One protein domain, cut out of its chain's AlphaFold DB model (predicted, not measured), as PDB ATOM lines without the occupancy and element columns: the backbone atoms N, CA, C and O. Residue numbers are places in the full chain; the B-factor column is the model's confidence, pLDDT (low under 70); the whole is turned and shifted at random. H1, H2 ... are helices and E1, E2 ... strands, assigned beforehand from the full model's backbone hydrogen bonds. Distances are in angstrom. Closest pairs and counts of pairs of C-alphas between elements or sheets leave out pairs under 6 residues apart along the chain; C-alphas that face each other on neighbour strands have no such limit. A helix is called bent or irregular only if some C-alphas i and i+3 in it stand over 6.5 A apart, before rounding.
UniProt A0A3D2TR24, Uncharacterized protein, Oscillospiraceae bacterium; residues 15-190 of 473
ATOM      1  N   ILE A  15      52.888  60.576 -18.262       72.56
ATOM      2  CA  ILE A  15      53.634  59.673 -17.365       72.56
ATOM      3  C   ILE A  15      52.649  58.718 -16.699       72.56
ATOM      4  O   ILE A  15      52.828  57.506 -16.751       72.56
ATOM      5  N   SER A  16      51.548  59.237 -16.151       81.00
ATOM      6  CA  SER A  16      50.519  58.390 -15.538       81.00
ATOM      7  C   SER A  16      49.916  57.372 -16.511       81.00
ATOM      8  O   SER A  16      49.566  56.275 -16.087       81.00
ATOM      9  N   LYS A  17      49.801  57.690 -17.809       85.19
ATOM     10  CA  LYS A  17      49.353  56.717 -18.825       85.19
ATOM     11  C   LYS A  17      50.377  55.614 -19.061       85.19
ATOM     12  O   LYS A  17      49.975  54.463 -19.201       85.19
ATOM     13  N   ASP A  18      51.659  55.964 -19.102       82.31
ATOM     14  CA  ASP A  18      52.744  54.998 -19.270       82.31
ATOM     15  C   ASP A  18      52.796  54.041 -18.063       82.31
ATOM     16  O   ASP A  18      52.862  52.826 -18.247       82.31
ATOM     17  N   ILE A  19      52.623  54.558 -16.839       85.94
ATOM     18  CA  ILE A  19      52.514  53.748 -15.611       85.94
ATOM     19  C   ILE A  19      51.279  52.840 -15.638       85.94
ATOM     20  O   ILE A  19      51.378  51.659 -15.321       85.94
ATOM     21  N   ILE A  20      50.117  53.349 -16.065       91.81
ATOM     22  CA  ILE A  20      48.902  52.530 -16.228       91.81
ATOM     23  C   ILE A  20      49.145  51.381 -17.213       91.81
ATOM     24  O   ILE A  20      48.727  50.253 -16.957       91.81
ATOM     25  N   ALA A  21      49.806  51.653 -18.340       91.62
ATOM     26  CA  ALA A  21      50.121  50.630 -19.332       91.62
ATOM     27  C   ALA A  21      51.093  49.578 -18.774       91.62
ATOM     28  O   ALA A  21      50.867  48.383 -18.969       91.62
ATOM     29  N   ALA A  22      52.121  50.011 -18.041       90.62
ATOM     30  CA  ALA A  22      53.080  49.135 -17.378       90.62
ATOM     31  C   ALA A  22      52.424  48.250 -16.307       90.62
ATOM     32  O   ALA A  22      52.642  47.041 -16.297       90.62
ATOM     33  N   LEU A  23      51.563  48.829 -15.463       94.75
ATOM     34  CA  LEU A  23      50.797  48.094 -14.456       94.75
ATOM     35  C   LEU A  23      49.938  47.018 -15.115       94.75
ATOM     36  O   LEU A  23      50.007  45.862 -14.713       94.75
ATOM     37  N   LYS A  24      49.163  47.378 -16.149       95.69
ATOM     38  CA  LYS A  24      48.314  46.411 -16.861       95.69
ATOM     39  C   LYS A  24      49.140  45.280 -17.470       95.69
ATOM     40  O   LYS A  24      48.778  44.119 -17.334       95.69
ATOM     41  N   LYS A  25      50.279  45.607 -18.083       93.88
ATOM     42  CA  LYS A  25      51.190  44.617 -18.667       93.88
ATOM     43  C   LYS A  25      51.700  43.612 -17.628       93.88
ATOM     44  O   LYS A  25      51.676  42.415 -17.907       93.88
ATOM     45  N   GLU A  26      52.155  44.085 -16.468       94.38
ATOM     46  CA  GLU A  26      52.674  43.203 -15.414       94.38
ATOM     47  C   GLU A  26      51.556  42.340 -14.816       94.38
ATOM     48  O   GLU A  26      51.685  41.120 -14.746       94.38
ATOM     49  N   ILE A  27      50.412  42.951 -14.486       95.44
ATOM     50  CA  ILE A  27      49.235  42.248 -13.957       95.44
ATOM     51  C   ILE A  27      48.743  41.177 -14.930       95.44
ATOM     52  O   ILE A  27      48.485  40.056 -14.503       95.44
ATOM     53  N   ASP A  28      48.628  41.483 -16.223       93.44
ATOM     54  CA  ASP A  28      48.153  40.525 -17.227       93.44
ATOM     55  C   ASP A  28      49.136  39.347 -17.391       93.44
ATOM     56  O   ASP A  28      48.712  38.209 -17.614       93.44
ATOM     57  N   SER A  29      50.443  39.601 -17.246       89.75
ATOM     58  CA  SER A  29      51.482  38.563 -17.242       89.75
ATOM     59  C   SER A  29      51.364  37.652 -16.016       89.75
ATOM     60  O   SER A  29      51.348  36.426 -16.151       89.75
ATOM     61  N   ASP A  30      51.226  38.233 -14.825       88.06
ATOM     62  CA  ASP A  30      51.173  37.487 -13.565       88.06
ATOM     63  C   ASP A  30      49.825  36.792 -13.340       88.06
ATOM     64  O   ASP A  30      49.777  35.681 -12.804       88.06
ATOM     65  N   ALA A  31      48.721  37.378 -13.809       88.50
ATOM     66  CA  ALA A  31      47.387  36.782 -13.750       88.50
ATOM     67  C   ALA A  31      47.331  35.426 -14.468       88.50
ATOM     68  O   ALA A  31      46.638  34.514 -14.010       88.50
ATOM     69  N   ALA A  32      48.106  35.251 -15.544       80.38
ATOM     70  CA  ALA A  32      48.194  33.989 -16.277       80.38
ATOM     71  C   ALA A  32      48.805  32.842 -15.448       80.38
ATOM     72  O   ALA A  32      48.595  31.672 -15.770       80.38
ATOM     73  N   THR A  33      49.543  33.153 -14.376       82.94
ATOM     74  CA  THR A  33      50.181  32.147 -13.508       82.94
ATOM     75  C   THR A  33      49.215  31.529 -12.495       82.94
ATOM     76  O   THR A  33      49.456  30.423 -12.012       82.94
ATOM     77  N   GLY A  34      48.141  32.244 -12.135       80.19
ATOM     78  CA  GLY A  34      47.219  31.868 -11.059       80.19
ATOM     79  C   GLY A  34      47.810  31.917  -9.641       80.19
ATOM     80  O   GLY A  34      47.099  31.612  -8.684       80.19
ATOM     81  N   ALA A  35      49.078  32.318  -9.464       84.00
ATOM     82  CA  ALA A  35      49.751  32.334  -8.158       84.00
ATOM     83  C   ALA A  35      49.103  33.319  -7.162       84.00
ATOM     84  O   ALA A  35      49.053  33.085  -5.948       84.00
ATOM     85  N   TYR A  36      48.543  34.406  -7.690       86.31
ATOM     86  CA  TYR A  36      48.025  35.523  -6.904       86.31
ATOM     87  C   TYR A  36      46.503  35.489  -6.688       86.31
ATOM     88  O   TYR A  36      45.977  36.312  -5.943       86.31
ATOM     89  N   GLY A  37      45.819  34.456  -7.189       90.00
ATOM     90  CA  GLY A  37      44.367  34.288  -7.101       90.00
ATOM     91  C   GLY A  37      43.707  34.350  -8.476       90.00
ATOM     92  O   GLY A  37      44.384  34.416  -9.503       90.00
ATOM     93  N   THR A  38      42.375  34.327  -8.504       94.69
ATOM     94  CA  THR A  38      41.619  34.469  -9.756       94.69
ATOM     95  C   THR A  38      41.520  35.944 -10.108       94.69
ATOM     96  O   THR A  38      40.852  36.701  -9.407       94.69
ATOM     97  N   PHE A  39      42.169  36.368 -11.190       96.31
ATOM     98  CA  PHE A  39      42.053  37.744 -11.662       96.31
ATOM     99  C   PHE A  39      40.625  38.023 -12.156       96.31
ATOM    100  O   PHE A  39      40.135  37.357 -13.070       96.31
ATOM    101  N   LEU A  40      39.952  38.994 -11.537       95.81
ATOM    102  CA  LEU A  40      38.569  39.368 -11.853       95.81
ATOM    103  C   LEU A  40      38.477  40.512 -12.870       95.81
ATOM    104  O   LEU A  40      37.422  40.714 -13.470       95.81
ATOM    105  N   GLY A  41      39.568  41.251 -13.071       96.06
ATOM    106  CA  GLY A  41      39.634  42.394 -13.973       96.06
ATOM    107  C   GLY A  41      40.053  43.684 -13.275       96.06
ATOM    108  O   GLY A  41      40.566  43.682 -12.155       96.06
ATOM    109  N   TYR A  42      39.835  44.792 -13.982       97.12
ATOM    110  CA  TYR A  42      40.183  46.135 -13.531       97.12
ATOM    111  C   TYR A  42      38.939  46.916 -13.099       97.12
ATOM    112  O   TYR A  42      37.947  46.963 -13.831       97.12
ATOM    113  N   GLU A  43      39.026  47.579 -11.951       95.69
ATOM    114  CA  GLU A  43      38.077  48.591 -11.489       95.69
ATOM    115  C   GLU A  43      38.676  49.983 -11.736       95.69
ATOM    116  O   GLU A  43      39.853  50.219 -11.460       95.69
ATOM    117  N   GLU A  44      37.884  50.906 -12.288       93.38
ATOM    118  CA  GLU A  44      38.335  52.266 -12.595       93.38
ATOM    119  C   GLU A  44      37.433  53.306 -11.922       93.38
ATOM    120  O   GLU A  44      36.215  53.316 -12.117       93.38
ATOM    121  N   GLU A  45      38.043  54.237 -11.189       89.25
ATOM    122  CA  GLU A  45      37.365  55.402 -10.622       89.25
ATOM    123  C   GLU A  45      37.970  56.677 -11.206       89.25
ATOM    124  O   GLU A  45      39.185  56.859 -11.240       89.25
ATOM    125  N   HIS A  46      37.127  57.590 -11.694       87.75
ATOM    126  CA  HIS A  46      37.611  58.814 -12.331       87.75
ATOM    127  C   HIS A  46      36.811  60.025 -11.884       87.75
ATOM    128  O   HIS A  46      35.713  60.288 -12.396       87.75
ATOM    129  N   THR A  47      37.400  60.769 -10.953       80.81
ATOM    130  CA  THR A  47      36.801  61.935 -10.304       80.81
ATOM    131  C   THR A  47      37.387  63.237 -10.865       80.81
ATOM    132  O   THR A  47      38.158  63.263 -11.832       80.81
ATOM    133  N   LYS A  48      36.981  64.376 -10.293       74.81
ATOM    134  CA  LYS A  48      37.600  65.682 -10.579       74.81
ATOM    135  C   LYS A  48      38.994  65.834  -9.950       74.81
ATOM    136  O   LYS A  48      39.730  66.713 -10.390       74.81
ATOM    137  N   TYR A  49      39.346  65.005  -8.964       73.12
ATOM    138  CA  TYR A  49      40.583  65.128  -8.185       73.12
ATOM    139  C   TYR A  49      41.614  64.044  -8.506       73.12
ATOM    140  O   TYR A  49      42.810  64.335  -8.530       73.12
ATOM    141  N   PHE A  50      41.163  62.828  -8.813       78.62
ATOM    142  CA  PHE A  50      42.046  61.696  -9.066       78.62
ATOM    143  C   PHE A  50      41.487  60.723 -10.103       78.62
ATOM    144  O   PHE A  50      40.312  60.761 -10.491       78.62
ATOM    145  N   TYR A  51      42.380  59.856 -10.561       85.81
ATOM    146  CA  TYR A  51      42.039  58.617 -11.239       85.81
ATOM    147  C   TYR A  51      42.538  57.457 -10.370       85.81
ATOM    148  O   TYR A  51      43.596  57.582  -9.762       85.81
ATOM    149  N   LYS A  52      41.771  56.372 -10.282       90.56
ATOM    150  CA  LYS A  52      42.184  55.105  -9.674       90.56
ATOM    151  C   LYS A  52      42.016  53.984 -10.674       90.56
ATOM    152  O   LYS A  52      40.986  53.905 -11.344       90.56
ATOM    153  N   LEU A  53      43.009  53.110 -10.716       94.81
ATOM    154  CA  LEU A  53      42.957  51.839 -11.418       94.81
ATOM    155  C   LEU A  53      43.315  50.734 -10.430       94.81
ATOM    156  O   LEU A  53      44.449  50.697  -9.959       94.81
ATOM    157  N   SER A  54      42.375  49.837 -10.160       96.06
ATOM    158  CA  SER A  54      42.564  48.714  -9.242       96.06
ATOM    159  C   SER A  54      42.508  47.395 -10.004       96.06
ATOM    160  O   SER A  54      41.504  47.087 -10.642       96.06
ATOM    161  N   ALA A  55      43.581  46.610  -9.947       97.06
ATOM    162  CA  ALA A  55      43.598  45.229 -10.424       97.06
ATOM    163  C   ALA A  55      43.109  44.300  -9.307       97.06
ATOM    164  O   ALA A  55      43.703  44.286  -8.228       97.06
ATOM    165  N   VAL A  56      42.041  43.537  -9.555       97.12
ATOM    166  CA  VAL A  56      41.347  42.764  -8.513       97.12
ATOM    167  C   VAL A  56      41.612  41.268  -8.659       97.12
ATOM    168  O   VAL A  56      41.323  40.677  -9.701       97.12
ATOM    169  N   PHE A  57      42.095  40.638  -7.589       96.19
ATOM    170  CA  PHE A  57      42.306  39.193  -7.495       96.19
ATOM    171  C   PHE A  57      41.436  38.592  -6.397       96.19
ATOM    172  O   PHE A  57      41.495  39.011  -5.244       96.19
ATOM    173  N   ASP A  58      40.654  37.576  -6.739       95.06
ATOM    174  CA  ASP A  58      39.877  36.793  -5.786       95.06
ATOM    175  C   ASP A  58      40.725  35.669  -5.180       95.06
ATOM    176  O   ASP A  58      41.292  34.836  -5.900       95.06
ATOM    177  N   ARG A  59      40.797  35.634  -3.846       93.25
ATOM    178  CA  ARG A  59      41.494  34.601  -3.064       93.25
ATOM    179  C   ARG A  59      40.539  33.756  -2.213       93.25
ATOM    180  O   ARG A  59      40.969  33.045  -1.301       93.25
ATOM    181  N   GLY A  60      39.247  33.791  -2.532       90.75
ATOM    182  CA  GLY A  60      38.191  33.000  -1.914       90.75
ATOM    183  C   GLY A  60      37.529  33.732  -0.753       90.75
ATOM    184  O   GLY A  60      36.388  34.164  -0.868       90.75
ATOM    185  N   SER A  61      38.225  33.870   0.379       91.19
ATOM    186  CA  SER A  61      37.657  34.531   1.570       91.19
ATOM    187  C   SER A  61      37.853  36.050   1.594       91.19
ATOM    188  O   SER A  61      37.361  36.715   2.500       91.19
ATOM    189  N   TYR A  62      38.599  36.594   0.635       95.50
ATOM    190  CA  TYR A  62      38.865  38.020   0.472       95.50
ATOM    191  C   TYR A  62      39.305  38.295  -0.968       95.50
ATOM    192  O   TYR A  62      39.705  37.372  -1.690       95.50
ATOM    193  N   LYS A  63      39.282  39.568  -1.369       96.81
ATOM    194  CA  LYS A  63      39.914  40.020  -2.611       96.81
ATOM    195  C   LYS A  63      41.115  40.897  -2.308       96.81
ATOM    196  O   LYS A  63      41.132  41.630  -1.325       96.81
ATOM    197  N   VAL A  64      42.101  40.829  -3.183       95.75
ATOM    198  CA  VAL A  64      43.277  41.693  -3.191       95.75
ATOM    199  C   VAL A  64      43.111  42.716  -4.299       95.75
ATOM    200  O   VAL A  64      42.735  42.348  -5.414       95.75
ATOM    201  N   LYS A  65      43.413  43.980  -4.014       95.75
ATOM    202  CA  LYS A  65      43.425  45.064  -4.992       95.75
ATOM    203  C   LYS A  65      44.803  45.701  -5.034       95.75
ATOM    204  O   LYS A  65      45.281  46.206  -4.024       95.75
ATOM    205  N   ILE A  66      45.427  45.674  -6.207       96.06
ATOM    206  CA  ILE A  66      46.611  46.488  -6.498       96.06
ATOM    207  C   ILE A  66      46.109  47.779  -7.124       96.06
ATOM    208  O   ILE A  66      45.595  47.748  -8.246       96.06
ATOM    209  N   THR A  67      46.217  48.890  -6.403       93.25
ATOM    210  CA  THR A  67      45.582  50.153  -6.784       93.25
ATOM    211  C   THR A  67      46.633  51.187  -7.157       93.25
ATOM    212  O   THR A  67      47.516  51.500  -6.371       93.25
ATOM    213  N   TYR A  68      46.535  51.749  -8.363       92.25
ATOM    214  CA  TYR A  68      47.299  52.924  -8.781       92.25
ATOM    215  C   TYR A  68      46.426  54.176  -8.698       92.25
ATOM    216  O   TYR A  68      45.401  54.263  -9.378       92.25
ATOM    217  N   THR A  69      46.865  55.158  -7.909       87.81
ATOM    218  CA  THR A  69      46.158  56.419  -7.646       87.81
ATOM    219  C   THR A  69      47.013  57.627  -8.051       87.81
ATOM    220  O   THR A  69      47.752  58.186  -7.233       87.81
ATOM    221  N   PRO A  70      46.944  58.080  -9.314       76.69
ATOM    222  CA  PRO A  70      47.444  59.390  -9.715       76.69
ATOM    223  C   PRO A  70      46.493  60.493  -9.227       76.69
ATOM    224  O   PRO A  70      45.343  60.602  -9.668       76.69
ATOM    225  N   ASN A  71      46.990  61.342  -8.326       66.88
ATOM    226  CA  ASN A  71      46.229  62.429  -7.716       66.88
ATOM    227  C   ASN A  71      46.983  63.764  -7.832       66.88
ATOM    228  O   ASN A  71      48.187  63.821  -7.616       66.88
ATOM    229  N   VAL A  72      46.268  64.844  -8.166       52.81
ATOM    230  CA  VAL A  72      46.835  66.205  -8.293       52.81
ATOM    231  C   VAL A  72      47.086  66.889  -6.944       52.81
ATOM    232  O   VAL A  72      47.896  67.811  -6.869       52.81
ATOM    233  N   LEU A  73      46.372  66.479  -5.898       55.72
ATOM    234  CA  LEU A  73      46.448  67.022  -4.543       55.72
ATOM    235  C   LEU A  73      47.402  66.243  -3.632       55.72
ATOM    236  O   LEU A  73      47.879  66.808  -2.650       55.72
ATOM    237  N   LEU A  74      47.699  64.978  -3.943       55.28
ATOM    238  CA  LEU A  74      48.799  64.270  -3.289       55.28
ATOM    239  C   LEU A  74      50.128  64.755  -3.875       55.28
ATOM    240  O   LEU A  74      50.241  65.006  -5.072       55.28
ATOM    241  N   PHE A  75      51.157  64.857  -3.032       48.94
ATOM    242  CA  PHE A  75      52.507  65.246  -3.460       48.94
ATOM    243  C   PHE A  75      53.138  64.262  -4.469       48.94
ATOM    244  O   PHE A  75      54.169  64.589  -5.050       48.94
ATOM    245  N   SER A  76      52.525  63.087  -4.673       63.75
ATOM    246  CA  SER A  76      52.983  62.008  -5.551       63.75
ATOM    247  C   SER A  76      51.826  61.093  -5.982       63.75
ATOM    248  O   SER A  76      50.855  60.917  -5.247       63.75
ATOM    249  N   ASN A  77      51.967  60.445  -7.137       78.25
ATOM    250  CA  ASN A  77      51.206  59.260  -7.542       78.25
ATOM    251  C   ASN A  77      51.615  58.045  -6.689       78.25
ATOM    252  O   ASN A  77      52.790  57.916  -6.348       78.25
ATOM    253  N   ILE A  78      50.656  57.183  -6.335       86.88
ATOM    254  CA  ILE A  78      50.864  56.043  -5.421       86.88
ATOM    255  C   ILE A  78      50.396  54.746  -6.080       86.88
ATOM    256  O   ILE A  78      49.367  54.746  -6.753       86.88
ATOM    257  N   ILE A  79      51.135  53.657  -5.872       91.19
ATOM    258  CA  ILE A  79      50.633  52.289  -6.021       91.19
ATOM    259  C   ILE A  79      50.683  51.581  -4.666       91.19
ATOM    260  O   ILE A  79      51.700  51.634  -3.970       91.19
ATOM    261  N   ASP A  80      49.588  50.944  -4.282       92.31
ATOM    262  CA  ASP A  80      49.439  50.271  -2.996       92.31
ATOM    263  C   ASP A  80      48.578  49.002  -3.099       92.31
ATOM    264  O   ASP A  80      48.179  48.561  -4.185       92.31
ATOM    265  N   LEU A  81      48.395  48.365  -1.944       92.94
ATOM    266  CA  LEU A  81      47.714  47.092  -1.762       92.94
ATOM    267  C   LEU A  81      46.561  47.265  -0.771       92.94
ATOM    268  O   LEU A  81      46.781  47.578   0.401       92.94
ATOM    269  N   GLU A  82      45.346  46.987  -1.230       93.69
ATOM    270  CA  GLU A  82      44.133  46.973  -0.414       93.69
ATOM    271  C   GLU A  82      43.533  45.558  -0.386       93.69
ATOM    272  O   GLU A  82      43.612  44.800  -1.358       93.69
ATOM    273  N   TYR A  83      42.901  45.196   0.726       95.94
ATOM    274  CA  TYR A  83      42.178  43.939   0.893       95.94
ATOM    275  C   TYR A  83      40.690  44.217   1.070       95.94
ATOM    276  O   TYR A  83      40.295  44.892   2.018       95.94
ATOM    277  N   GLU A  84      39.860  43.661   0.191       96.50
ATOM    278  CA  GLU A  84      38.405  43.673   0.345       96.50
ATOM    279  C   GLU A  84      37.981  42.424   1.126       96.50
ATOM    280  O   GLU A  84      38.082  41.296   0.628       96.50
ATOM    281  N   ILE A  85      37.508  42.622   2.355       96.31
ATOM    282  CA  ILE A  85      37.059  41.570   3.271       96.31
ATOM    283  C   ILE A  85      35.607  41.868   3.643       96.31
ATOM    284  O   ILE A  85      35.307  42.937   4.168       96.31
ATOM    285  N   ASN A  86      34.692  40.937   3.351       92.56
ATOM    286  CA  ASN A  86      33.250  41.086   3.609       92.56
ATOM    287  C   ASN A  86      32.641  42.401   3.065       92.56
ATOM    288  O   ASN A  86      31.701  42.943   3.641       92.56
ATOM    289  N   GLY A  87      33.163  42.905   1.941       91.31
ATOM    290  CA  GLY A  87      32.688  44.132   1.290       91.31
ATOM    291  C   GLY A  87      33.282  45.434   1.838       91.31
ATOM    292  O   GLY A  87      32.885  46.505   1.385       91.31
ATOM    293  N   GLU A  88      34.232  45.363   2.772       93.31
ATOM    294  CA  GLU A  88      34.956  46.522   3.294       93.31
ATOM    295  C   GLU A  88      36.445  46.462   2.922       93.31
ATOM    296  O   GLU A  88      37.025  45.380   2.849       93.31
ATOM    297  N   ASN A  89      37.066  47.624   2.691       93.06
ATOM    298  CA  ASN A  89      38.482  47.716   2.331       93.06
ATOM    299  C   ASN A  89      39.356  47.929   3.574       93.06
ATOM    300  O   ASN A  89      39.013  48.708   4.469       93.06
ATOM    301  N   PHE A  90      40.500  47.251   3.593       95.31
ATOM    302  CA  PHE A  90      41.505  47.310   4.650       95.31
ATOM    303  C   PHE A  90      42.901  47.401   4.044       95.31
ATOM    304  O   PHE A  90      43.182  46.801   3.003       95.31
ATOM    305  N   LEU A  91      43.797  48.110   4.716       94.00
ATOM    306  CA  LEU A  91      45.215  48.112   4.386       94.00
ATOM    307  C   LEU A  91      45.903  46.909   5.034       94.00
ATOM    308  O   LEU A  91      45.459  46.396   6.062       94.00
ATOM    309  N   ILE A  92      47.063  46.510   4.507       94.69
ATOM    310  CA  ILE A  92      47.895  45.489   5.168       94.69
ATOM    311  C   ILE A  92      48.242  45.874   6.619       94.69
ATOM    312  O   ILE A  92      48.302  45.026   7.508       94.69
ATOM    313  N   TYR A  93      48.404  47.171   6.882       93.00
ATOM    314  CA  TYR A  93      48.731  47.694   8.207       93.00
ATOM    315  C   TYR A  93      47.605  47.473   9.224       93.00
ATOM    316  O   TYR A  93      47.896  47.262  10.400       93.00
ATOM    317  N   ASP A  94      46.341  47.437   8.787       95.31
ATOM    318  CA  ASP A  94      45.204  47.121   9.658       95.31
ATOM    319  C   ASP A  94      45.284  45.661  10.137       95.31
ATOM    320  O   ASP A  94      45.074  45.368  11.317       95.31
ATOM    321  N   ILE A  95      45.692  44.751   9.244       96.69
ATOM    322  CA  ILE A  95      45.936  43.333   9.556       96.69
ATOM    323  C   ILE A  95      47.101  43.196  10.543       96.69
ATOM    324  O   ILE A  95      47.017  42.444  11.517       96.69
ATOM    325  N   PHE A  96      48.174  43.964  10.346       95.88
ATOM    326  CA  PHE A  96      49.303  43.967  11.277       95.88
ATOM    327  C   PHE A  96      48.914  44.495  12.653       95.88
ATOM    328  O   PHE A  96      49.372  43.952  13.658       95.88
ATOM    329  N   ASN A  97      48.074  45.530  12.708       94.31
ATOM    330  CA  ASN A  97      47.563  46.100  13.952       94.31
ATOM    331  C   ASN A  97      46.640  45.125  14.694       94.31
ATOM    332  O   ASN A  97      46.645  45.097  15.921       94.31
ATOM    333  N   LEU A  98      45.871  44.306  13.974       96.50
ATOM    334  CA  LEU A  98      45.001  43.294  14.571       96.50
ATOM    335  C   LEU A  98      45.785  42.179  15.285       96.50
ATOM    336  O   LEU A  98      45.375  41.743  16.363       96.50
ATOM    337  N   PHE A  99      46.887  41.713  14.686       96.88
ATOM    338  CA  PHE A  99      47.658  40.555  15.165       96.88
ATOM    339  C   PHE A  99      49.031  40.894  15.754       96.88
ATOM    340  O   PHE A  99      49.846  39.997  15.964       96.88
ATOM    341  N   ASP A 100      49.304  42.171  16.011       94.06
ATOM    342  CA  ASP A 100      50.576  42.653  16.554       94.06
ATOM    343  C   ASP A 100      51.821  42.234  15.735       94.06
ATOM    344  O   ASP A 100      52.933  42.119  16.259       94.06
ATOM    345  N   ILE A 101      51.676  42.097  14.412       95.31
ATOM    346  CA  ILE A 101      52.772  41.733  13.499       95.31
ATOM    347  C   ILE A 101      53.788  42.878  13.423       95.31
ATOM    348  O   ILE A 101      53.460  43.980  12.981       95.31
ATOM    349  N   SER A 102      55.022  42.635  13.867       91.81
ATOM    350  CA  SER A 102      56.109  43.631  13.892       91.81
ATOM    351  C   SER A 102      56.804  43.772  12.535       91.81
ATOM    352  O   SER A 102      58.019  43.614  12.428       91.81
ATOM    353  N   ASP A 103      56.015  44.053  11.502       90.56
ATOM    354  CA  ASP A 103      56.489  44.443  10.179       90.56
ATOM    355  C   ASP A 103      56.054  45.890   9.914       90.56
ATOM    356  O   ASP A 103      54.866  46.210   9.914       90.56
ATOM    357  N   PHE A 104      57.041  46.766   9.742       88.44
ATOM    358  CA  PHE A 104      56.849  48.194   9.486       88.44
ATOM    359  C   PHE A 104      57.381  48.596   8.105       88.44
ATOM    360  O   PHE A 104      57.663  49.771   7.871       88.44
ATOM    361  N   GLU A 105      57.574  47.640   7.190       86.31
ATOM    362  CA  GLU A 105      57.925  47.959   5.808       86.31
ATOM    363  C   GLU A 105      56.821  48.784   5.128       86.31
ATOM    364  O   GLU A 105      55.630  48.633   5.400       86.31
ATOM    365  N   GLN A 106      57.228  49.684   4.229       85.75
ATOM    366  CA  GLN A 106      56.302  50.499   3.446       85.75
ATOM    367  C   GLN A 106      55.860  49.724   2.203       85.75
ATOM    368  O   GLN A 106      56.503  49.784   1.159       85.75
ATOM    369  N   TYR A 107      54.736  49.021   2.319       89.44
ATOM    370  CA  TYR A 107      54.058  48.312   1.232       89.44
ATOM    371  C   TYR A 107      53.206  49.250   0.364       89.44
ATOM    372  O   TYR A 107      52.021  49.028   0.136       89.44
ATOM    373  N   TYR A 108      53.828  50.335  -0.085       88.50
ATOM    374  CA  TYR A 108      53.323  51.234  -1.114       88.50
ATOM    375  C   TYR A 108      54.520  51.848  -1.839       88.50
ATOM    376  O   TYR A 108      55.601  51.980  -1.263       88.50
ATOM    377  N   PHE A 109      54.331  52.259  -3.086       86.69
ATOM    378  CA  PHE A 109      55.366  52.919  -3.876       86.69
ATOM    379  C   PHE A 109      54.837  54.245  -4.401       86.69
ATOM    380  O   PHE A 109      53.654  54.377  -4.711       86.69
ATOM    381  N   SER A 110      55.713  55.240  -4.492       81.25
ATOM    382  CA  SER A 110      55.363  56.578  -4.958       81.25
ATOM    383  C   SER A 110      56.388  57.106  -5.952       81.25
ATOM    384  O   SER A 110      57.533  56.657  -5.963       81.25
ATOM    385  N   ASP A 111      55.988  58.092  -6.758       73.62
ATOM    386  CA  ASP A 111      56.841  58.732  -7.774       73.62
ATOM    387  C   ASP A 111      57.390  57.760  -8.834       73.62
ATOM    388  O   ASP A 111      58.477  57.971  -9.377       73.62
ATOM    389  N   LEU A 112      56.647  56.690  -9.133       76.44
ATOM    390  CA  LEU A 112      57.006  55.768 -10.206       76.44
ATOM    391  C   LEU A 112      56.996  56.511 -11.538       76.44
ATOM    392  O   LEU A 112      56.047  57.241 -11.850       76.44
ATOM    393  N   SER A 113      58.056  56.316 -12.318       68.94
ATOM    394  CA  SER A 113      58.252  57.044 -13.573       68.94
ATOM    395  C   SER A 113      58.468  56.137 -14.779       68.94
ATOM    396  O   SER A 113      58.411  56.621 -15.909       68.94
ATOM    397  N   THR A 114      58.692  54.839 -14.551       70.31
ATOM    398  CA  THR A 114      59.116  53.898 -15.592       70.31
ATOM    399  C   THR A 114      58.408  52.550 -15.510       70.31
ATOM    400  O   THR A 114      57.869  52.160 -14.472       70.31
ATOM    401  N   GLU A 115      58.432  51.817 -16.622       78.94
ATOM    402  CA  GLU A 115      57.833  50.485 -16.728       78.94
ATOM    403  C   GLU A 115      58.502  49.468 -15.792       78.94
ATOM    404  O   GLU A 115      57.806  48.728 -15.102       78.94
ATOM    405  N   ALA A 116      59.837  49.471 -15.711       77.19
ATOM    406  CA  ALA A 116      60.591  48.547 -14.863       77.19
ATOM    407  C   ALA A 116      60.315  48.766 -13.365       77.19
ATOM    408  O   ALA A 116      60.047  47.801 -12.650       77.19
ATOM    409  N   GLU A 117      60.321  50.026 -12.907       80.12
ATOM    410  CA  GLU A 117      59.963  50.376 -11.523       80.12
ATOM    411  C   GLU A 117      58.522  49.959 -11.206       80.12
ATOM    412  O   GLU A 117      58.248  49.426 -10.133       80.12
ATOM    413  N   THR A 118      57.603  50.168 -12.154       87.88
ATOM    414  CA  THR A 118      56.197  49.778 -11.993       87.88
ATOM    415  C   THR A 118      56.050  48.265 -11.879       87.88
ATOM    416  O   THR A 118      55.354  47.794 -10.984       87.88
ATOM    417  N   GLY A 119      56.727  47.498 -12.736       88.56
ATOM    418  CA  GLY A 119      56.688  46.037 -12.685       88.56
ATOM    419  C   GLY A 119      57.275  45.478 -11.386       88.56
ATOM    420  O   GLY A 119      56.703  44.570 -10.788       88.56
ATOM    421  N   GLU A 120      58.384  46.041 -10.896       88.06
ATOM    422  CA  GLU A 120      58.960  45.653  -9.600       88.06
ATOM    423  C   GLU A 120      58.023  45.981  -8.429       88.06
ATOM    424  O   GLU A 120      57.825  45.135  -7.556       88.06
ATOM    425  N   ALA A 121      57.397  47.163  -8.437       90.88
ATOM    426  CA  ALA A 121      56.417  47.552  -7.429       90.88
ATOM    427  C   ALA A 121      55.206  46.606  -7.415       90.88
ATOM    428  O   ALA A 121      54.823  46.115  -6.353       90.88
ATOM    429  N   VAL A 122      54.638  46.295  -8.586       93.75
ATOM    430  CA  VAL A 122      53.505  45.362  -8.721       93.75
ATOM    431  C   VAL A 122      53.872  43.983  -8.177       93.75
ATOM    432  O   VAL A 122      53.173  43.485  -7.294       93.75
ATOM    433  N   ARG A 123      54.994  43.397  -8.619       91.81
ATOM    434  CA  ARG A 123      55.458  42.089  -8.124       91.81
ATOM    435  C   ARG A 123      55.688  42.096  -6.617       91.81
ATOM    436  O   ARG A 123      55.237  41.187  -5.927       91.81
ATOM    437  N   SER A 124      56.315  43.147  -6.090       92.50
ATOM    438  CA  SER A 124      56.540  43.274  -4.649       92.50
ATOM    439  C   SER A 124      55.230  43.304  -3.859       92.50
ATOM    440  O   SER A 124      55.158  42.682  -2.803       92.50
ATOM    441  N   LEU A 125      54.196  44.008  -4.332       94.81
ATOM    442  CA  LEU A 125      52.892  44.058  -3.656       94.81
ATOM    443  C   LEU A 125      52.123  42.733  -3.788       94.81
ATOM    444  O   LEU A 125      51.474  42.292  -2.837       94.81
ATOM    445  N   LEU A 126      52.224  42.063  -4.935       93.38
ATOM    446  CA  LEU A 126      51.648  40.735  -5.143       93.38
ATOM    447  C   LEU A 126      52.297  39.681  -4.229       93.38
ATOM    448  O   LEU A 126      51.597  38.868  -3.621       93.38
ATOM    449  N   ASP A 127      53.616  39.733  -4.048       93.25
ATOM    450  CA  ASP A 127      54.339  38.846  -3.131       93.25
ATOM    451  C   ASP A 127      53.937  39.073  -1.667       93.25
ATOM    452  O   ASP A 127      53.841  38.117  -0.894       93.25
ATOM    453  N   VAL A 128      53.614  40.312  -1.280       94.38
ATOM    454  CA  VAL A 128      53.061  40.637   0.049       94.38
ATOM    455  C   VAL A 128      51.698  39.983   0.247       94.38
ATOM    456  O   VAL A 128      51.444  39.403   1.307       94.38
ATOM    457  N   ALA A 129      50.848  39.998  -0.782       93.25
ATOM    458  CA  ALA A 129      49.551  39.331  -0.741       93.25
ATOM    459  C   ALA A 129      49.669  37.813  -0.525       93.25
ATOM    460  O   ALA A 129      48.805  37.231   0.134       93.25
ATOM    461  N   VAL A 130      50.736  37.184  -1.028       93.62
ATOM    462  CA  VAL A 130      51.044  35.762  -0.786       93.62
ATOM    463  C   VAL A 130      51.655  35.552   0.598       93.62
ATOM    464  O   VAL A 130      51.223  34.657   1.324       93.62
ATOM    465  N   LYS A 131      52.633  36.379   0.984       95.69
ATOM    466  CA  LYS A 131      53.344  36.303   2.271       95.69
ATOM    467  C   LYS A 131      52.380  36.338   3.458       95.69
ATOM    468  O   LYS A 131      52.563  35.568   4.397       95.69
ATOM    469  N   TYR A 132      51.359  37.191   3.389       96.38
ATOM    470  CA  TYR A 132      50.385  37.408   4.464       96.38
ATOM    471  C   TYR A 132      49.013  36.762   4.207       96.38
ATOM    472  O   TYR A 132      48.046  37.080   4.896       96.38
ATOM    473  N   ASP A 133      48.909  35.821   3.258       95.50
ATOM    474  CA  ASP A 133      47.647  35.142   2.907       95.50
ATOM    475  C   ASP A 133      46.972  34.495   4.130       95.50
ATOM    476  O   ASP A 133      45.762  34.624   4.318       95.50
ATOM    477  N   TYR A 134      47.755  33.861   5.007       96.50
ATOM    478  CA  TYR A 134      47.245  33.261   6.241       96.50
ATOM    479  C   TYR A 134      46.635  34.302   7.192       96.50
ATOM    480  O   TYR A 134      45.527  34.104   7.692       96.50
ATOM    481  N   ASP A 135      47.334  35.413   7.426       97.62
ATOM    482  CA  ASP A 135      46.895  36.452   8.359       97.62
ATOM    483  C   ASP A 135      45.645  37.164   7.841       97.62
ATOM    484  O   ASP A 135      44.695  37.370   8.594       97.62
ATOM    485  N   VAL A 136      45.574  37.447   6.539       96.88
ATOM    486  CA  VAL A 136      44.383  38.053   5.926       96.88
ATOM    487  C   VAL A 136      43.179  37.104   6.006       96.88
ATOM    488  O   VAL A 136      42.086  37.525   6.387       96.88
ATOM    489  N   LYS A 137      43.365  35.800   5.742       95.94
ATOM    490  CA  LYS A 137      42.303  34.787   5.921       95.94
ATOM    491  C   LYS A 137      41.814  34.714   7.358       95.94
ATOM    492  O   LYS A 137      40.613  34.599   7.588       95.94
ATOM    493  N   LYS A 138      42.733  34.784   8.319       96.88
ATOM    494  CA  LYS A 138      42.405  34.797   9.744       96.88
ATOM    495  C   LYS A 138      41.643  36.068  10.133       96.88
ATOM    496  O   LYS A 138      40.680  35.986  10.888       96.88
ATOM    497  N   ALA A 139      42.022  37.222   9.584       96.50
ATOM    498  CA  ALA A 139      41.334  38.493   9.807       96.50
ATOM    499  C   ALA A 139      39.896  38.499   9.255       96.50
ATOM    500  O   ALA A 139      39.022  39.141   9.831       96.50
ATOM    501  N   ALA A 140      39.639  37.744   8.182       94.31
ATOM    502  CA  ALA A 140      38.312  37.583   7.586       94.31
ATOM    503  C   ALA A 140      37.345  36.704   8.406       94.31
ATOM    504  O   ALA A 140      36.154  36.655   8.099       94.31
ATOM    505  N   GLN A 141      37.831  35.999   9.433       94.62
ATOM    506  CA  GLN A 141      36.989  35.183  10.312       94.62
ATOM    507  C   GLN A 141      36.135  36.068  11.227       94.62
ATOM    508  O   GLN A 141      36.605  37.087  11.726       94.62
ATOM    509  N   GLU A 142      34.900  35.641  11.499       91.12
ATOM    510  CA  GLU A 142      33.905  36.394  12.283       91.12
ATOM    511  C   GLU A 142      34.434  36.848  13.657       91.12
ATOM    512  O   GLU A 142      34.215  37.985  14.063       91.12
ATOM    513  N   GLU A 143      35.224  36.005  14.333       93.50
ATOM    514  CA  GLU A 143      35.844  36.310  15.632       93.50
ATOM    515  C   GLU A 143      36.872  37.459  15.600       93.50
ATOM    516  O   GLU A 143      37.149  38.070  16.632       93.50
ATOM    517  N   ASN A 144      37.436  37.759  14.426       96.75
ATOM    518  CA  ASN A 144      38.486  38.761  14.232       96.75
ATOM    519  C   ASN A 144      37.979  40.007  13.490       96.75
ATOM    520  O   ASN A 144      38.472  41.110  13.737       96.75
ATOM    521  N   PHE A 145      36.991  39.841  12.608       95.56
ATOM    522  CA  PHE A 145      36.522  40.875  11.687       95.56
ATOM    523  C   PHE A 145      35.975  42.120  12.400       95.56
ATOM    524  O   PHE A 145      36.337  43.240  12.043       95.56
ATOM    525  N   GLU A 146      35.184  41.949  13.463       95.00
ATOM    526  CA  GLU A 146      34.649  43.089  14.227       95.00
ATOM    527  C   GLU A 146      35.763  43.918  14.879       95.00
ATOM    528  O   GLU A 146      35.733  45.149  14.862       95.00
ATOM    529  N   ARG A 147      36.805  43.254  15.393       95.38
ATOM    530  CA  ARG A 147      37.966  43.943  15.968       95.38
ATOM    531  C   ARG A 147      38.808  44.626  14.891       95.38
ATOM    532  O   ARG A 147      39.303  45.724  15.131       95.38
ATOM    533  N   LEU A 148      38.963  44.008  13.718       96.44
ATOM    534  CA  LEU A 148      39.642  44.618  12.569       96.44
ATOM    535  C   LEU A 148      38.962  45.931  12.174       96.44
ATOM    536  O   LEU A 148      39.622  46.966  12.070       96.44
ATOM    537  N   LYS A 149      37.636  45.887  12.014       94.94
ATOM    538  CA  LYS A 149      36.805  47.046  11.695       94.94
ATOM    539  C   LYS A 149      36.933  48.135  12.754       94.94
ATOM    540  O   LYS A 149      37.258  49.271  12.422       94.94
ATOM    541  N   GLN A 150      36.775  47.775  14.027       92.75
ATOM    542  CA  GLN A 150      36.896  48.722  15.132       92.75
ATOM    543  C   GLN A 150      38.275  49.393  15.177       92.75
ATOM    544  O   GLN A 150      38.353  50.606  15.377       92.75
ATOM    545  N   ASN A 151      39.356  48.631  14.986       93.25
ATOM    546  CA  ASN A 151      40.715  49.169  14.949       93.25
ATOM    547  C   ASN A 151      40.895  50.168  13.798       93.25
ATOM    548  O   ASN A 151      41.353  51.284  14.039       93.25
ATOM    549  N   ARG A 152      40.498  49.794  12.572       91.94
ATOM    550  CA  ARG A 152      40.585  50.664  11.390       91.94
ATOM    551  C   ARG A 152      39.778  51.945  11.587       91.94
ATOM    552  O   ARG A 152      40.298  53.033  11.371       91.94
ATOM    553  N   ASP A 153      38.525  51.828  12.024       88.25
ATOM    554  CA  ASP A 153      37.635  52.980  12.203       88.25
ATOM    555  C   ASP A 153      38.154  53.912  13.301       88.25
ATOM    556  O   ASP A 153      38.099  55.132  13.160       88.25
ATOM    557  N   THR A 154      38.727  53.349  14.369       86.75
ATOM    558  CA  THR A 154      39.391  54.131  15.419       86.75
ATOM    559  C   THR A 154      40.603  54.876  14.865       86.75
ATOM    560  O   THR A 154      40.745  56.063  15.135       86.75
ATOM    561  N   ASP A 155      41.448  54.227  14.060       87.50
ATOM    562  CA  ASP A 155      42.617  54.864  13.440       87.50
ATOM    563  C   ASP A 155      42.232  55.961  12.443       87.50
ATOM    564  O   ASP A 155      42.873  57.011  12.413       87.50
ATOM    565  N   ILE A 156      41.172  55.751  11.660       84.69
ATOM    566  CA  ILE A 156      40.630  56.767  10.753       84.69
ATOM    567  C   ILE A 156      40.135  57.974  11.552       84.69
ATOM    568  O   ILE A 156      40.504  59.096  11.213       84.69
ATOM    569  N   LYS A 157      39.353  57.761  12.622       80.44
ATOM    570  CA  LYS A 157      38.856  58.845  13.491       80.44
ATOM    571  C   LYS A 157      39.999  59.629  14.132       80.44
ATOM    572  O   LYS A 157      40.022  60.848  14.049       80.44
ATOM    573  N   ASN A 158      40.973  58.912  14.677       77.19
ATOM    574  CA  ASN A 158      42.206  59.444  15.255       77.19
ATOM    575  C   ASN A 158      43.090  60.193  14.234       77.19
ATOM    576  O   ASN A 158      44.024  60.892  14.602       77.19
ATOM    577  N   GLY A 159      42.835  60.060  12.931       70.88
ATOM    578  CA  GLY A 159      43.476  60.897  11.916       70.88
ATOM    579  C   GLY A 159      42.989  62.354  11.921       70.88
ATOM    580  O   GLY A 159      43.647  63.211  11.326       70.88
ATOM    581  N   PHE A 160      41.859  62.651  12.579       68.62
ATOM    582  CA  PHE A 160      41.217  63.967  12.614       68.62
ATOM    583  C   PHE A 160      41.222  64.545  14.035       68.62
ATOM    584  O   PHE A 160      40.984  63.854  15.017       68.62
ATOM    585  N   ASN A 161      41.528  65.842  14.127       57.28
ATOM    586  CA  ASN A 161      41.826  66.556  15.369       57.28
ATOM    587  C   ASN A 161      40.704  66.480  16.427       57.28
ATOM    588  O   ASN A 161      39.518  66.585  16.113       57.28
ATOM    589  N   ASP A 162      41.123  66.430  17.689       56.59
ATOM    590  CA  ASP A 162      40.282  66.360  18.886       56.59
ATOM    591  C   ASP A 162      39.300  67.557  18.959       56.59
ATOM    592  O   ASP A 162      39.715  68.722  19.008       56.59
ATOM    593  N   GLY A 163      37.989  67.280  18.922       62.53
ATOM    594  CA  GLY A 163      36.917  68.284  19.036       62.53
ATOM    595  C   GLY A 163      35.796  68.225  17.989       62.53
ATOM    596  O   GLY A 163      34.859  69.015  18.095       62.53
ATOM    597  N   MET A 164      35.873  67.320  17.009       70.56
ATOM    598  CA  MET A 164      34.801  67.061  16.036       70.56
ATOM    599  C   MET A 164      33.807  66.007  16.553       70.56
ATOM    600  O   MET A 164      34.174  65.092  17.292       70.56
ATOM    601  N   THR A 165      32.542  66.131  16.162       79.50
ATOM    602  CA  THR A 165      31.503  65.108  16.363       79.50
ATOM    603  C   THR A 165      31.687  63.934  15.396       79.50
ATOM    604  O   THR A 165      32.328  64.074  14.356       79.50
ATOM    605  N   ASP A 166      31.095  62.771  15.696       79.19
ATOM    606  CA  ASP A 166      31.169  61.593  14.813       79.19
ATOM    607  C   ASP A 166      30.646  61.882  13.390       79.19
ATOM    608  O   ASP A 166      31.218  61.395  12.418       79.19
ATOM    609  N   GLU A 167      29.601  62.705  13.261       82.81
ATOM    610  CA  GLU A 167      29.019  63.110  11.971       82.81
ATOM    611  C   GLU A 167      29.959  64.033  11.177       82.81
ATOM    612  O   GLU A 167      30.086  63.903   9.958       82.81
ATOM    613  N   GLU A 168      30.650  64.950  11.863       80.50
ATOM    614  CA  GLU A 168      31.670  65.808  11.248       80.50
ATOM    615  C   GLU A 168      32.866  64.979  10.776       80.50
ATOM    616  O   GLU A 168      33.322  65.165   9.651       80.50
ATOM    617  N   ILE A 169      33.323  64.015  11.583       78.19
ATOM    618  CA  ILE A 169      34.416  63.113  11.200       78.19
ATOM    619  C   ILE A 169      34.013  62.263   9.994       78.19
ATOM    620  O   ILE A 169      34.790  62.149   9.051       78.19
ATOM    621  N   GLU A 170      32.808  61.689   9.973       81.31
ATOM    622  CA  GLU A 170      32.340  60.891   8.832       81.31
ATOM    623  C   GLU A 170      32.308  61.720   7.535       81.31
ATOM    624  O   GLU A 170      32.751  61.251   6.481       81.31
ATOM    625  N   SER A 171      31.857  62.977   7.617       80.00
ATOM    626  CA  SER A 171      31.875  63.908   6.484       80.00
ATOM    627  C   SER A 171      33.299  64.254   6.036       80.00
ATOM    628  O   SER A 171      33.584  64.214   4.841       80.00
ATOM    629  N   GLU A 172      34.205  64.562   6.965       78.62
ATOM    630  CA  GLU A 172      35.599  64.929   6.666       78.62
ATOM    631  C   GLU A 172      36.407  63.750   6.111       78.62
ATOM    632  O   GLU A 172      37.183  63.911   5.167       78.62
ATOM    633  N   VAL A 173      36.197  62.539   6.636       81.00
ATOM    634  CA  VAL A 173      36.785  61.301   6.104       81.00
ATOM    635  C   VAL A 173      36.348  61.100   4.662       81.00
ATOM    636  O   VAL A 173      37.183  60.834   3.793       81.00
ATOM    637  N   LYS A 174      35.050  61.260   4.391       81.31
ATOM    638  CA  LYS A 174      34.505  61.144   3.042       81.31
ATOM    639  C   LYS A 174      35.110  62.188   2.106       81.31
ATOM    640  O   LYS A 174      35.587  61.816   1.037       81.31
ATOM    641  N   ASP A 175      35.151  63.455   2.511       73.62
ATOM    642  CA  ASP A 175      35.733  64.533   1.708       73.62
ATOM    643  C   ASP A 175      37.232  64.299   1.452       73.62
ATOM    644  O   ASP A 175      37.707  64.481   0.328       73.62
ATOM    645  N   CYS A 176      37.977  63.810   2.449       74.62
ATOM    646  CA  CYS A 176      39.383  63.442   2.298       74.62
ATOM    647  C   CYS A 176      39.571  62.296   1.303       74.62
ATOM    648  O   CYS A 176      40.426  62.391   0.422       74.62
ATOM    649  N   ILE A 177      38.772  61.232   1.387       78.25
ATOM    650  CA  ILE A 177      38.845  60.119   0.430       78.25
ATOM    651  C   ILE A 177      38.450  60.599  -0.973       78.25
ATOM    652  O   ILE A 177      39.135  60.269  -1.939       78.25
ATOM    653  N   GLU A 178      37.416  61.433  -1.103       77.19
ATOM    654  CA  GLU A 178      36.997  62.013  -2.386       77.19
ATOM    655  C   GLU A 178      38.056  62.947  -2.993       77.19
ATOM    656  O   GLU A 178      38.177  63.033  -4.219       77.19
ATOM    657  N   MET A 179      38.838  63.647  -2.166       70.31
ATOM    658  CA  MET A 179      39.902  64.547  -2.616       70.31
ATOM    659  C   MET A 179      41.220  63.829  -2.899       70.31
ATOM    660  O   MET A 179      41.846  64.074  -3.931       70.31
ATOM    661  N   PHE A 180      41.664  62.964  -1.990       73.44
ATOM    662  CA  PHE A 180      43.000  62.369  -1.997       73.44
ATOM    663  C   PHE A 180      43.017  60.944  -2.553       73.44
ATOM    664  O   PHE A 180      44.052  60.487  -3.033       73.44
ATOM    665  N   GLY A 181      41.885  60.245  -2.566       76.75
ATOM    666  CA  GLY A 181      41.827  58.853  -3.003       76.75
ATOM    667  C   GLY A 181      42.599  57.901  -2.084       76.75
ATOM    668  O   GLY A 181      42.786  56.749  -2.442       76.75
ATOM    669  N   VAL A 182      43.038  58.335  -0.905       81.31
ATOM    670  CA  VAL A 182      43.694  57.484   0.096       81.31
ATOM    671  C   VAL A 182      43.003  57.675   1.433       81.31
ATOM    672  O   VAL A 182      42.520  58.767   1.740       81.31
ATOM    673  N   VAL A 183      42.928  56.602   2.219       85.62
ATOM    674  CA  VAL A 183      42.332  56.663   3.552       85.62
ATOM    675  C   VAL A 183      43.259  57.410   4.528       85.62
ATOM    676  O   VAL A 183      44.482  57.288   4.427       85.62
ATOM    677  N   PRO A 184      42.719  58.187   5.484       79.81
ATOM    678  CA  PRO A 184      43.525  59.011   6.395       79.81
ATOM    679  C   PRO A 184      44.505  58.227   7.282       79.81
ATOM    680  O   PRO A 184      45.568  58.743   7.617       79.81
ATOM    681  N   ASN A 185      44.193  56.968   7.605       84.31
ATOM    682  CA  ASN A 185      45.069  56.063   8.357       84.31
ATOM    683  C   ASN A 185      46.167  55.399   7.497       84.31
ATOM    684  O   ASN A 185      46.952  54.606   8.016       84.31
ATOM    685  N   HIS A 186      46.255  55.701   6.195       86.69
ATOM    686  CA  HIS A 186      47.318  55.174   5.341       86.69
ATOM    687  C   HIS A 186      48.693  55.733   5.764       86.69
ATOM    688  O   HIS A 186      48.826  56.950   5.921       86.69
ATOM    689  N   PRO A 187      49.766  54.919   5.872       83.81
ATOM    690  CA  PRO A 187      51.083  55.400   6.312       83.81
ATOM    691  C   PRO A 187      51.683  56.538   5.476       83.81
ATOM    692  O   PRO A 187      52.447  57.340   6.007       83.81
ATOM    693  N   VAL A 188      51.307  56.676   4.199       80.19
ATOM    694  CA  VAL A 188      51.700  57.833   3.361       80.19
ATOM    695  C   VAL A 188      51.255  59.183   3.946       80.19
ATOM    696  O   VAL A 188      51.889  60.202   3.685       80.19
ATOM    697  N   CYS A 189      50.196  59.192   4.758       78.44
ATOM    698  CA  CYS A 189      49.681  60.375   5.441       78.44
ATOM    699  C   CYS A 189      50.452  60.685   6.738       78.44
ATOM    700  O   CYS A 189      50.270  61.754   7.324       78.44
ATOM    701  N   SER A 190      51.341  59.790   7.194       76.44
ATOM    702  CA  SER A 190      52.127  60.011   8.408       76.44
ATOM    703  C   SER A 190      53.304  60.956   8.156       76.44
ATOM    704  O   SER A 190      54.283  60.634   7.478       76.44
TER     705      SER A 190
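Overview. This is residues 15 to 190 of the 473 residues of an uncharacterized protein of Oscillospiraceae bacterium (UniProt A0A3D2TR24). A strongly twisted wall of antiparallel strands has H1, H3 and the short H4 over one face. Near its E5 edge H2 and H5 cross, and H6 makes a corner with the far end of H5. The printed part has 176 residues, with six named helices and six named strands in the order H1 E1 E2 E3 E4 E5 H2 E6 H3 H4 H5 H6. E1 to E5 form a meander, each strand the antiparallel neighbour of the one before, and the sheet branches at E4; the class is mixed, helices and strands. The whole is compact, with a radius of gyration of the C-alphas of 16.0 A and spans of 47 by 37 by 27 A.

Arrangement. H1, residues 15 to 31, lies over E2, residues 51 to 58, and E3, residues 63 to 69, at a height over the sheet of 9.9 A. E1, residues 38 to 46, and E2 form a hairpin, with N 40 and O 56 within hydrogen-bond range at 2.8 A. E2 and E3 form another, with N 55 and O 66 at 2.9 A. E3 and E4, residues 78 to 85, form a third, with N 65 and O 82 at 2.8 A. On the other side of E4 lie E5, residues 88 to 91, with N 83 and O 90 at 2.8 A, and E6, residues 108 to 110, with N 109 and O 79 at 2.8 A; E4 and E5 are a hairpin. H2, residues 92 to 99, only grazes the sheet. H3, residues 115 to 131, is on the same face as H1, at a height of 9.0 A. H3 touches H1 at a steep tilt of 44 degrees, the closest C-alphas being those of Ala 22 and Glu 115, 5.0 A apart. H4, residues 133 to 139, is also on that face and touches H2, closest at the C-alphas of Ile 95 and Val 136, 6.6 A. H5, residues 142 to 157, touches H2 at a steep tilt of 59 degrees, closest at the C-alphas of Leu 98 and Leu 148, 5.9 A. H6, residues 166 to 180, is close to H5 but not clearly touching, the C-alphas of Lys 157 and Ile 169 being 6.6 A apart. Every O i to N i+4 pair is within hydrogen-bond range in H1, H2, H3, H4 and H6, and 10 of 12 in H5.

Along the chain. H1 begins at C-alpha 15 (53.634, 59.673, -17.365) and is 24.0 A long. E1 is 24.8 A, H3 24.1 A and H5 23.0 A long. H5 is irregular: C-alphas 143 and 146 are 7.0 A apart. H6, 20.6 A long, ends at C-alpha 180 (43.000, 62.369, -1.997).

Size, cuts and confidence. The two C-alphas farthest apart, those of Ala 32 and Gly 163, are 50.5 A apart. The printed part has no cut, and no link is long. The mean pLDDT of the printed part is 86.7; residues 71 to 76, 113 and 160 to 163 are under 70.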